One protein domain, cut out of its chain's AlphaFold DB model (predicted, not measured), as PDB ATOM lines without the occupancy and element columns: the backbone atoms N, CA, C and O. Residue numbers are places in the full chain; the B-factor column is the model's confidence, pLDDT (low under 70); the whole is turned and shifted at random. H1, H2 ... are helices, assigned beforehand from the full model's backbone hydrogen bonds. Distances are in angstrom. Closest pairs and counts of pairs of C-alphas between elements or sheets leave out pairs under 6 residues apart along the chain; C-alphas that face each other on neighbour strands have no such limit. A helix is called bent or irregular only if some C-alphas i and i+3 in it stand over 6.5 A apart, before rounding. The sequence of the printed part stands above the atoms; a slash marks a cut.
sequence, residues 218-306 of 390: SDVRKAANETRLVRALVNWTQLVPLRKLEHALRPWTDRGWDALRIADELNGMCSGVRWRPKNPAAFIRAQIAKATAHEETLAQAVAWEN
ATOM      1  N   SER A 218      29.712  19.536  13.446       86.94
ATOM      2  CA  SER A 218      28.526  19.739  12.602       86.94
ATOM      3  C   SER A 218      27.907  18.412  12.172       86.94
ATOM      4  O   SER A 218      26.690  18.273  12.252       86.94
ATOM      5  N   ASP A 219      28.720  17.410  11.828       87.38
ATOM      6  CA  ASP A 219      28.230  16.083  11.423       87.38
ATOM      7  C   ASP A 219      27.530  15.370  12.585       87.38
ATOM      8  O   ASP A 219      26.491  14.734  12.417       87.38
ATOM      9  N   VAL A 220      28.073  15.505  13.801       88.06
ATOM     10  CA  VAL A 220      27.432  14.981  15.018       88.06
ATOM     11  C   VAL A 220      26.087  15.664  15.263       88.06
ATOM     12  O   VAL A 220      25.097  14.983  15.518       88.06
ATOM     13  N   ARG A 221      26.016  16.996  15.134       89.75
ATOM     14  CA  ARG A 221      24.757  17.743  15.289       89.75
ATOM     15  C   ARG A 221      23.723  17.355  14.235       89.75
ATOM     16  O   ARG A 221      22.571  17.122  14.595       89.75
ATOM     17  N   LYS A 222      24.132  17.236  12.968       90.62
ATOM     18  CA  LYS A 222      23.257  16.798  11.875       90.62
ATOM     19  C   LYS A 222      22.707  15.401  12.153       90.62
ATOM     20  O   LYS A 222      21.497  15.242  12.232       90.62
ATOM     21  N   ALA A 223      23.568  14.420  12.424       90.25
ATOM     22  CA  ALA A 223      23.134  13.050  12.697       90.25
ATOM     23  C   ALA A 223      22.223  12.938  13.932       90.25
ATOM     24  O   ALA A 223      21.269  12.159  13.929       90.25
ATOM     25  N   ALA A 224      22.474  13.729  14.981       91.62
ATOM     26  CA  ALA A 224      21.607  13.777  16.153       91.62
ATOM     27  C   ALA A 224      20.211  14.331  15.820       91.62
ATOM     28  O   ALA A 224      19.216  13.831  16.350       91.62
ATOM     29  N   ASN A 225      20.123  15.329  14.934       93.94
ATOM     30  CA  ASN A 225      18.850  15.862  14.451       93.94
ATOM     31  C   ASN A 225      18.107  14.838  13.583       93.94
ATOM     32  O   ASN A 225      16.944  14.556  13.867       93.94
ATOM     33  N   GLU A 226      18.785  14.207  12.619       95.12
ATOM     34  CA  GLU A 226      18.193  13.141  11.793       95.12
ATOM     35  C   GLU A 226      17.678  11.989  12.667       95.12
ATOM     36  O   GLU A 226      16.548  11.534  12.529       95.12
ATOM     37  N   THR A 227      18.460  11.574  13.667       95.31
ATOM     38  CA  THR A 227      18.071  10.509  14.605       95.31
ATOM     39  C   THR A 227      16.807  10.859  15.397       95.31
ATOM     40  O   THR A 227      15.991   9.978  15.678       95.31
ATOM     41  N   ARG A 228      16.620  12.130  15.780       95.75
ATOM     42  CA  ARG A 228      15.393  12.576  16.461       95.75
ATOM     43  C   ARG A 228      14.176  12.452  15.549       95.75
ATOM     44  O   ARG A 228      13.141  11.981  16.018       95.75
ATOM     45  N   LEU A 229      14.316  12.824  14.277       96.38
ATOM     46  CA  LEU A 229      13.255  12.697  13.279       96.38
ATOM     47  C   LEU A 229      12.919  11.226  13.016       96.38
ATOM     48  O   LEU A 229      11.760  10.840  13.127       96.38
ATOM     49  N   VAL A 230      13.926  10.375  12.801       95.75
ATOM     50  CA  VAL A 230      13.733   8.923  12.629       95.75
ATOM     51  C   VAL A 230      12.998   8.315  13.825       95.75
ATOM     52  O   VAL A 230      12.063   7.537  13.649       95.75
ATOM     53  N   ARG A 231      13.365   8.701  15.055       94.88
ATOM     54  CA  ARG A 231      12.690   8.218  16.268       94.88
ATOM     55  C   ARG A 231      11.216   8.623  16.323       94.88
ATOM     56  O   ARG A 231      10.404   7.860  16.842       94.88
ATOM     57  N   ALA A 232      10.876   9.809  15.825       93.88
ATOM     58  CA  ALA A 232       9.493  10.269  15.750       93.88
ATOM     59  C   ALA A 232       8.697   9.512  14.672       93.88
ATOM     60  O   ALA A 232       7.542   9.173  14.906       93.88
ATOM     61  N   LEU A 233       9.327   9.202  13.536       94.06
ATOM     62  CA  LEU A 233       8.697   8.533  12.393       94.06
ATOM     63  C   LEU A 233       8.552   7.012  12.569       94.06
ATOM     64  O   LEU A 233       7.645   6.411  11.999       94.06
ATOM     65  N   VAL A 234       9.424   6.376  13.360       93.38
ATOM     66  CA  VAL A 234       9.468   4.913  13.514       93.38
ATOM     67  C   VAL A 234       9.091   4.501  14.936       93.38
ATOM     68  O   VAL A 234       9.928   4.445  15.843       93.38
ATOM     69  N   ASN A 235       7.821   4.138  15.121       90.88
ATOM     70  CA  ASN A 235       7.204   3.868  16.429       90.88
ATOM     71  C   ASN A 235       7.985   2.886  17.318       90.88
ATOM     72  O   ASN A 235       8.111   3.089  18.524       90.88
ATOM     73  N   TRP A 236       8.545   1.816  16.752       91.62
ATOM     74  CA  TRP A 236       9.248   0.791  17.535       91.62
ATOM     75  C   TRP A 236      10.652   1.215  17.997       91.62
ATOM     76  O   TRP A 236      11.219   0.581  18.886       91.62
ATOM     77  N   THR A 237      11.207   2.306  17.464       93.19
ATOM     78  CA  THR A 237      12.506   2.853  17.902       93.19
ATOM     79  C   THR A 237      12.379   3.826  19.076       93.19
ATOM     80  O   THR A 237      13.378   4.144  19.726       93.19
ATOM     81  N   GLN A 238      11.156   4.256  19.411       92.00
ATOM     82  CA  GLN A 238      10.892   5.274  20.430       92.00
ATOM     83  C   GLN A 238      11.405   4.899  21.825       92.00
ATOM     84  O   GLN A 238      11.794   5.788  22.581       92.00
ATOM     85  N   LEU A 239      11.487   3.609  22.159       88.94
ATOM     86  CA  LEU A 239      11.988   3.129  23.455       88.94
ATOM     87  C   LEU A 239      13.519   3.201  23.595       88.94
ATOM     88  O   LEU A 239      14.053   2.997  24.685       88.94
ATOM     89  N   VAL A 240      14.250   3.477  22.512       91.56
ATOM     90  CA  VAL A 240      15.714   3.529  22.539       91.56
ATOM     91  C   VAL A 240      16.205   4.931  22.916       91.56
ATOM     92  O   VAL A 240      15.753   5.920  22.336       91.56
ATOM     93  N   PRO A 241      17.188   5.050  23.832       94.56
ATOM     94  CA  PRO A 241      17.860   6.318  24.095       94.56
ATOM     95  C   PRO A 241      18.504   6.887  22.824       94.56
ATOM     96  O   PRO A 241      19.210   6.167  22.119       94.56
ATOM     97  N   LEU A 242      18.340   8.191  22.575       93.38
ATOM     98  CA  LEU A 242      18.797   8.855  21.342       93.38
ATOM     99  C   LEU A 242      20.257   8.546  20.980       93.38
ATOM    100  O   LEU A 242      20.527   8.207  19.839       93.38
ATOM    101  N   ARG A 243      21.185   8.567  21.948       91.38
ATOM    102  CA  ARG A 243      22.607   8.247  21.699       91.38
ATOM    103  C   ARG A 243      22.824   6.822  21.189       91.38
ATOM    104  O   ARG A 243      23.686   6.579  20.352       91.38
ATOM    105  N   LYS A 244      22.053   5.865  21.712       92.38
ATOM    106  CA  LYS A 244      22.146   4.454  21.320       92.38
ATOM    107  C   LYS A 244      21.535   4.232  19.935       92.38
ATOM    108  O   LYS A 244      22.039   3.400  19.187       92.38
ATOM    109  N   LEU A 245      20.481   4.980  19.603       94.38
ATOM    110  CA  LEU A 245      19.873   4.966  18.275       94.38
ATOM    111  C   LEU A 245      20.788   5.629  17.237       94.38
ATOM    112  O   LEU A 245      21.046   5.024  16.207       94.38
ATOM    113  N   GLU A 246      21.367   6.793  17.546       94.00
ATOM    114  CA  GLU A 246      22.326   7.490  16.675       94.00
ATOM    115  C   GLU A 246      23.514   6.582  16.342       94.00
ATOM    116  O   GLU A 246      23.887   6.429  15.184       94.00
ATOM    117  N   HIS A 247      24.071   5.903  17.349       92.31
ATOM    118  CA  HIS A 247      25.150   4.944  17.133       92.31
ATOM    119  C   HIS A 247      24.727   3.777  16.224       92.31
ATOM    120  O   HIS A 247      25.540   3.279  15.450       92.31
ATOM    121  N   ALA A 248      23.484   3.297  16.324       93.94
ATOM    122  CA  ALA A 248      22.991   2.221  15.465       93.94
ATOM    123  C   ALA A 248      22.769   2.687  14.015       93.94
ATOM    124  O   ALA A 248      23.037   1.920  13.097       93.94
ATOM    125  N   LEU A 249      22.335   3.935  13.817       94.25
ATOM    126  CA  LEU A 249      22.075   4.551  12.506       94.25
ATOM    127  C   LEU A 249      23.313   5.211  11.881       94.25
ATOM    128  O   LEU A 249      23.250   5.739  10.767       94.25
ATOM    129  N   ARG A 250      24.446   5.190  12.586       91.00
ATOM    130  CA  ARG A 250      25.704   5.806  12.160       91.00
ATOM    131  C   ARG A 250      26.108   5.418  10.725       91.00
ATOM    132  O   ARG A 250      26.348   6.341   9.957       91.00
ATOM    133  N   PRO A 251      26.071   4.139  10.299       90.56
ATOM    134  CA  PRO A 251      26.431   3.765   8.928       90.56
ATOM    135  C   PRO A 251      25.595   4.446   7.833       90.56
ATOM    136  O   PRO A 251      26.115   4.727   6.761       90.56
ATOM    137  N   TRP A 252      24.318   4.744   8.087       91.75
ATOM    138  CA  TRP A 252      23.451   5.420   7.115       91.75
ATOM    139  C   TRP A 252      23.598   6.940   7.165       91.75
ATOM    140  O   TRP A 252      23.716   7.590   6.130       91.75
ATOM    141  N   THR A 253      23.665   7.509   8.370       91.25
ATOM    142  CA  THR A 253      23.860   8.961   8.540       91.25
ATOM    143  C   THR A 253      25.231   9.423   8.039       91.25
ATOM    144  O   THR A 253      25.326  10.475   7.412       91.25
ATOM    145  N   ASP A 254      26.275   8.613   8.224       88.56
ATOM    146  CA  ASP A 254      27.625   8.885   7.717       88.56
ATOM    147  C   ASP A 254      27.700   8.733   6.177       88.56
ATOM    148  O   ASP A 254      28.505   9.405   5.533       88.56
ATOM    149  N   ARG A 255      26.813   7.930   5.560       86.56
ATOM    150  CA  ARG A 255      26.584   7.887   4.096       86.56
ATOM    151  C   ARG A 255      25.727   9.058   3.584       86.56
ATOM    152  O   ARG A 255      25.465   9.143   2.389       86.56
ATOM    153  N   GLY A 256      25.278   9.949   4.469       89.19
ATOM    154  CA  GLY A 256      24.483  11.124   4.115       89.19
ATOM    155  C   GLY A 256      22.994  10.856   3.895       89.19
ATOM    156  O   GLY A 256      22.336  11.681   3.268       89.19
ATOM    157  N   TRP A 257      22.458   9.735   4.386       92.88
ATOM    158  CA  TRP A 257      21.021   9.461   4.294       92.88
ATOM    159  C   TRP A 257      20.220  10.440   5.160       92.88
ATOM    160  O   TRP A 257      20.647  10.798   6.262       92.88
ATOM    161  N   ASP A 258      19.061  10.856   4.657       94.12
ATOM    162  CA  ASP A 258      18.110  11.707   5.365       94.12
ATOM    163  C   ASP A 258      17.172  10.879   6.264       94.12
ATOM    164  O   ASP A 258      17.043   9.657   6.131       94.12
ATOM    165  N   ALA A 259      16.510  11.541   7.216       94.31
ATOM    166  CA  ALA A 259      15.609  10.865   8.145       94.31
ATOM    167  C   ALA A 259      14.442  10.143   7.461       94.31
ATOM    168  O   ALA A 259      14.012   9.107   7.965       94.31
ATOM    169  N   LEU A 260      13.933  10.665   6.340       95.06
ATOM    170  CA  LEU A 260      12.806  10.064   5.626       95.06
ATOM    171  C   LEU A 260      13.200   8.734   4.990       95.06
ATOM    172  O   LEU A 260      12.525   7.736   5.233       95.06
ATOM    173  N   ARG A 261      14.328   8.682   4.271       95.94
ATOM    174  CA  ARG A 261      14.838   7.432   3.696       95.94
ATOM    175  C   ARG A 261      15.175   6.407   4.768       95.94
ATOM    176  O   ARG A 261      14.858   5.233   4.614       95.94
ATOM    177  N   ILE A 262      15.797   6.839   5.869       95.19
ATOM    178  CA  ILE A 262      16.088   5.942   6.995       95.19
ATOM    179  C   ILE A 262      14.788   5.390   7.592       95.19
ATOM    180  O   ILE A 262      14.715   4.207   7.918       95.19
ATOM    181  N   ALA A 263      13.766   6.230   7.764       95.38
ATOM    182  CA  ALA A 263      12.484   5.801   8.308       95.38
ATOM    183  C   ALA A 263      11.753   4.828   7.374       95.38
ATOM    184  O   ALA A 263      11.190   3.853   7.865       95.38
ATOM    185  N   ASP A 264      11.788   5.065   6.063       94.31
ATOM    186  CA  ASP A 264      11.188   4.182   5.060       94.31
ATOM    187  C   ASP A 264      11.834   2.793   5.079       94.31
ATOM    188  O   ASP A 264      11.143   1.794   5.257       94.31
ATOM    189  N   GLU A 265      13.167   2.732   5.072       94.31
ATOM    190  CA  GLU A 265      13.921   1.478   5.177       94.31
ATOM    191  C   GLU A 265      13.574   0.715   6.472       94.31
ATOM    192  O   GLU A 265      13.277  -0.483   6.463       94.31
ATOM    193  N   LEU A 266      13.543   1.414   7.614       92.88
ATOM    194  CA  LEU A 266      13.193   0.820   8.909       92.88
ATOM    195  C   LEU A 266      11.738   0.343   8.980       92.88
ATOM    196  O   LEU A 266      11.451  -0.653   9.653       92.88
ATOM    197  N   ASN A 267      10.819   1.051   8.327       91.06
ATOM    198  CA  ASN A 267       9.430   0.631   8.211       91.06
ATOM    199  C   ASN A 267       9.305  -0.566   7.261       91.06
ATOM    200  O   ASN A 267       8.587  -1.503   7.597       91.06
ATOM    201  N   GLY A 268      10.063  -0.601   6.163       89.50
ATOM    202  CA  GLY A 268      10.149  -1.725   5.230       89.50
ATOM    203  C   GLY A 268      10.609  -3.014   5.911       89.50
ATOM    204  O   GLY A 268       9.949  -4.047   5.779       89.50
ATOM    205  N   MET A 269      11.642  -2.940   6.761       88.25
ATOM    206  CA  MET A 269      12.154  -4.075   7.552       88.25
ATOM    207  C   MET A 269      11.118  -4.724   8.485       88.25
ATOM    208  O   MET A 269      11.310  -5.858   8.922       88.25
ATOM    209  N   CYS A 270      10.060  -4.000   8.857       81.00
ATOM    210  CA  CYS A 270       8.986  -4.488   9.730       81.00
ATOM    211  C   CYS A 270       7.604  -4.405   9.060       81.00
ATOM    212  O   CYS A 270       6.582  -4.618   9.720       81.00
ATOM    213  N   SER A 271       7.558  -4.103   7.760       74.25
ATOM    214  CA  SER A 271       6.317  -3.990   7.004       74.25
ATOM    215  C   SER A 271       5.655  -5.371   6.928       74.25
ATOM    216  O   SER A 271       6.296  -6.379   6.643       74.25
ATOM    217  N   GLY A 272       4.373  -5.442   7.295       64.94
ATOM    218  CA  GLY A 272       3.595  -6.688   7.304       64.94
ATOM    219  C   GLY A 272       3.562  -7.462   8.627       64.94
ATOM    220  O   GLY A 272       2.773  -8.397   8.748       64.94
ATOM    221  N   VAL A 273       4.325  -7.070   9.656       61.34
ATOM    222  CA  VAL A 273       4.332  -7.790  10.941       61.34
ATOM    223  C   VAL A 273       4.010  -6.833  12.090       61.34
ATOM    224  O   VAL A 273       4.683  -5.829  12.284       61.34
ATOM    225  N   ARG A 274       3.029  -7.168  12.947       74.00
ATOM    226  CA  ARG A 274       2.763  -6.446  14.223       74.00
ATOM    227  C   ARG A 274       3.899  -6.587  15.254       74.00
ATOM    228  O   ARG A 274       3.740  -6.260  16.429       74.00
ATOM    229  N   TRP A 275       5.032  -7.124  14.828       81.12
ATOM    230  CA  TRP A 275       6.163  -7.467  15.660       81.12
ATOM    231  C   TRP A 275       7.021  -6.235  15.934       81.12
ATOM    232  O   TRP A 275       7.253  -5.400  15.063       81.12
ATOM    233  N   ARG A 276       7.498  -6.125  17.175       84.62
ATOM    234  CA  ARG A 276       8.407  -5.064  17.607       84.62
ATOM    235  C   ARG A 276       9.646  -5.707  18.228       84.62
ATOM    236  O   ARG A 276       9.497  -6.510  19.154       84.62
ATOM    237  N   PRO A 277      10.864  -5.365  17.779       88.19
ATOM    238  CA  PRO A 277      12.071  -5.924  18.364       88.19
ATOM    239  C   PRO A 277      12.229  -5.459  19.817       88.19
ATOM    240  O   PRO A 277      12.176  -4.267  20.113       88.19
ATOM    241  N   LYS A 278      12.508  -6.400  20.729       88.88
ATOM    242  CA  LYS A 278      12.773  -6.106  22.154       88.88
ATOM    243  C   LYS A 278      13.996  -5.196  22.351       88.88
ATOM    244  O   LYS A 278      14.075  -4.459  23.327       88.88
ATOM    245  N   ASN A 279      14.955  -5.242  21.423       91.75
ATOM    246  CA  ASN A 279      16.127  -4.366  21.405       91.75
ATOM    247  C   ASN A 279      16.335  -3.769  19.999       91.75
ATOM    248  O   ASN A 279      17.139  -4.300  19.225       91.75
ATOM    249  N   PRO A 280      15.634  -2.667  19.669       91.38
ATOM    250  CA  PRO A 280      15.665  -2.045  18.343       91.38
ATOM    251  C   PRO A 280      17.084  -1.740  17.841       91.38
ATOM    252  O   PRO A 280      17.436  -2.071  16.716       91.38
ATOM    253  N   ALA A 281      17.952  -1.198  18.701       92.38
ATOM    254  CA  ALA A 281      19.321  -0.829  18.326       92.38
ATOM    255  C   ALA A 281      20.232  -2.032  18.018       92.38
ATOM    256  O   ALA A 281      21.191  -1.910  17.260       92.38
ATOM    257  N   ALA A 282      19.992  -3.189  18.639       90.94
ATOM    258  CA  ALA A 282      20.723  -4.408  18.294       90.94
ATOM    259  C   ALA A 282      20.212  -5.000  16.977       90.94
ATOM    260  O   ALA A 282      21.021  -5.404  16.150       90.94
ATOM    261  N   PHE A 283      18.892  -4.981  16.774       93.69
ATOM    262  CA  PHE A 283      18.266  -5.446  15.542       93.69
ATOM    263  C   PHE A 283      18.739  -4.648  14.320       93.69
ATOM    264  O   PHE A 283      19.220  -5.247  13.365       93.69
ATOM    265  N   ILE A 284      18.709  -3.312  14.391       93.50
ATOM    266  CA  ILE A 284      19.181  -2.429  13.310       93.50
ATOM    267  C   ILE A 284      20.639  -2.740  12.952       93.50
ATOM    268  O   ILE A 284      20.956  -2.966  11.790       93.50
ATOM    269  N   ARG A 285      21.529  -2.835  13.951       92.81
ATOM    270  CA  ARG A 285      22.945  -3.162  13.712       92.81
ATOM    271  C   ARG A 285      23.134  -4.534  13.074       92.81
ATOM    272  O   ARG A 285      23.993  -4.674  12.214       92.81
ATOM    273  N   ALA A 286      22.349  -5.529  13.482       91.00
ATOM    274  CA  ALA A 286      22.410  -6.860  12.893       91.00
ATOM    275  C   ALA A 286      21.962  -6.856  11.426       91.00
ATOM    276  O   ALA A 286      22.579  -7.533  10.612       91.00
ATOM    277  N   GLN A 287      20.930  -6.081  11.075       91.12
ATOM    278  CA  GLN A 287      20.484  -5.963   9.684       91.12
ATOM    279  C   GLN A 287      21.501  -5.225   8.817       91.12
ATOM    280  O   GLN A 287      21.839  -5.704   7.740       91.12
ATOM    281  N   ILE A 288      22.068  -4.127   9.322       90.31
ATOM    282  CA  ILE A 288      23.140  -3.416   8.618       90.31
ATOM    283  C   ILE A 288      24.343  -4.343   8.404       90.31
ATOM    284  O   ILE A 288      24.846  -4.418   7.293       90.31
ATOM    285  N   ALA A 289      24.757  -5.102   9.425       88.56
ATOM    286  CA  ALA A 289      25.870  -6.046   9.312       88.56
ATOM    287  C   ALA A 289      25.606  -7.171   8.294       88.56
ATOM    288  O   ALA A 289      26.520  -7.601   7.596       88.56
ATOM    289  N   LYS A 290      24.359  -7.649   8.192       87.56
ATOM    290  CA  LYS A 290      23.967  -8.628   7.167       87.56
ATOM    291  C   LYS A 290      24.055  -8.038   5.763       87.56
ATOM    292  O   LYS A 290      24.579  -8.701   4.876       87.56
ATOM    293  N   ALA A 291      23.572  -6.810   5.574       85.75
ATOM    294  CA  ALA A 291      23.648  -6.122   4.290       85.75
ATOM    295  C   ALA A 291      25.107  -5.877   3.872       85.75
ATOM    296  O   ALA A 291      25.473  -6.203   2.748       85.75
ATOM    297  N   THR A 292      25.965  -5.411   4.788       84.75
ATOM    298  CA  THR A 292      27.392  -5.200   4.492       84.75
ATOM    299  C   THR A 292      28.117  -6.507   4.190       84.75
ATOM    300  O   THR A 292      28.884  -6.562   3.239       84.75
ATOM    301  N   ALA A 293      27.841  -7.581   4.938       84.62
ATOM    302  CA  ALA A 293      28.420  -8.892   4.647       84.62
ATOM    303  C   ALA A 293      27.984  -9.407   3.266       84.62
ATOM    304  O   ALA A 293      28.784  -9.993   2.545       84.62
ATOM    305  N   HIS A 294      26.730  -9.166   2.872       83.19
ATOM    306  CA  HIS A 294      26.247  -9.538   1.547       83.19
ATOM    307  C   HIS A 294      26.936  -8.731   0.434       83.19
ATOM    308  O   HIS A 294      27.422  -9.319  -0.531       83.19
ATOM    309  N   GLU A 295      27.059  -7.410   0.596       82.25
ATOM    310  CA  GLU A 295      27.814  -6.542  -0.320       82.25
ATOM    311  C   GLU A 295      29.276  -7.007  -0.459       82.25
ATOM    312  O   GLU A 295      29.786  -7.106  -1.574       82.25
ATOM    313  N   GLU A 296      29.934  -7.372   0.645       82.31
ATOM    314  CA  GLU A 296      31.300  -7.910   0.641       82.31
ATOM    315  C   GLU A 296      31.394  -9.251  -0.095       82.31
ATOM    316  O   GLU A 296      32.323  -9.447  -0.876       82.31
ATOM    317  N   THR A 297      30.430 -10.159   0.094       81.06
ATOM    318  CA  THR A 297      30.409 -11.430  -0.651       81.06
ATOM    319  C   THR A 297      30.234 -11.222  -2.152       81.06
ATOM    320  O   THR A 297      30.912 -11.882  -2.936       81.06
ATOM    321  N   LEU A 298      29.383 -10.276  -2.563       79.44
ATOM    322  CA  LEU A 298      29.208  -9.926  -3.973       79.44
ATOM    323  C   LEU A 298      30.480  -9.285  -4.541       79.44
ATOM    324  O   LEU A 298      30.928  -9.663  -5.620       79.44
ATOM    325  N   ALA A 299      31.110  -8.372  -3.798       77.62
ATOM    326  CA  ALA A 299      32.366  -7.747  -4.205       77.62
ATOM    327  C   ALA A 299      33.509  -8.768  -4.333       77.62
ATOM    328  O   ALA A 299      34.291  -8.695  -5.277       77.62
ATOM    329  N   GLN A 300      33.592  -9.743  -3.422       76.12
ATOM    330  CA  GLN A 300      34.568 -10.834  -3.491       76.12
ATOM    331  C   GLN A 300      34.315 -11.766  -4.679       76.12
ATOM    332  O   GLN A 300      35.275 -12.161  -5.333       76.12
ATOM    333  N   ALA A 301      33.054 -12.083  -4.991       75.12
ATOM    334  CA  ALA A 301      32.708 -12.885  -6.164       75.12
ATOM    335  C   ALA A 301      33.127 -12.183  -7.467       75.12
ATOM    336  O   ALA A 301      33.832 -12.769  -8.283       75.12
ATOM    337  N   VAL A 302      32.804 -10.892  -7.605       70.50
ATOM    338  CA  VAL A 302      33.201 -10.085  -8.771       70.50
ATOM    339  C   VAL A 302      34.722  -9.920  -8.851       70.50
ATOM    340  O   VAL A 302      35.295  -9.971  -9.938       70.50
ATOM    341  N   ALA A 303      35.409  -9.731  -7.722       73.06
ATOM    342  CA  ALA A 303      36.869  -9.645  -7.689       73.06
ATOM    343  C   ALA A 303      37.539 -10.979  -8.054       73.06
ATOM    344  O   ALA A 303      38.574 -10.976  -8.717       73.06
ATOM    345  N   TRP A 304      36.946 -12.107  -7.656       66.12
ATOM    346  CA  TRP A 304      37.411 -13.442  -8.022       66.12
ATOM    347  C   TRP A 304      37.252 -13.701  -9.521       66.12
ATOM    348  O   TRP A 304      38.230 -14.066 -10.169       66.12
ATOM    349  N   GLU A 305      36.079 -13.422 -10.092       64.50
ATOM    350  CA  GLU A 305      35.818 -13.556 -11.535       64.50
ATOM    351  C   GLU A 305      36.735 -12.658 -12.382       64.50
ATOM    352  O   GLU A 305      37.176 -13.041 -13.464       64.50
ATOM    353  N   ASN A 306      37.087 -11.475 -11.870       65.56
ATOM    354  CA  ASN A 306      38.010 -10.555 -12.536       65.56
ATOM    355  C   ASN A 306      39.492 -10.806 -12.221       65.56
ATOM    356  O   ASN A 306      40.352 -10.102 -12.758       65.56
TER     357      ASN A 306
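What this domain is: This is residues 218 to 306 of the 390 residues of an uncharacterized protein of Streptomyces sp. BK161 (UniProt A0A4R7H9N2). A long helix, H4, reaches away as an arm from a small body of three shorter helices, and its residues 290 to 306, the last just beyond H4, stick out free. In the body, H1 crosses H2 on one side, residues 281 to 288 of H4 pack on the other side of H2, and H3 packs on H1. The printed part has 89 residues with four named helices, H1, H2, H3 and H4 along the chain, and no named strand; the class is all helix. It is only just compact, close to loose, with a radius of gyration of the C-alphas of 14.5 A, and flat, spanning 45 by 37 by 19 A.

How they stand to each other: H4, residues 280 to 305, touches H2, residues 242 to 254, with residues 281 to 288 alone; their closest C-alphas, Ala 248 and Ala 281, are 5.6 A apart. They run the same way at a shallow tilt of 21 degrees. H1, residues 218 to 233, touches H2, closest at the C-alphas of Thr 227 and Glu 246, 5.6 A apart. They run opposite ways at a steep tilt of 69 degrees, only just short of about perpendicular. With residues 226 to 233 alone H1 touches H3, residues 259 to 268, at a steep tilt of 43 degrees, closest at the C-alphas of Glu 226 and Ala 259, 5.0 A. H2 and H3 are close but not clearly touching; H1 and H4 are apart. Every O i to N i+4 pair is within hydrogen-bond range in H1, H3 and H4; in H2 it is 7 of 9.

Where its parts are: H4 is 37.8 A long, from C-alpha 280 at (15.665, -2.045, 18.343) to C-alpha 305 at (35.818, -13.556, -11.535). H1 is 22.8 A long and begins at (28.526, 19.739, 12.602). H2, 16.2 A, is irregular: C-alphas 248 and 251 are 7.5 A apart. H3 is 14.0 A long.

The domain as a whole: The C-alphas farthest apart, Leu 239 and Asn 306, are 46.5 A apart. The printed part has no cut. The link from H3 to H4 is long. Residues 272 to 273 and 304 to 306 have pLDDT under 70.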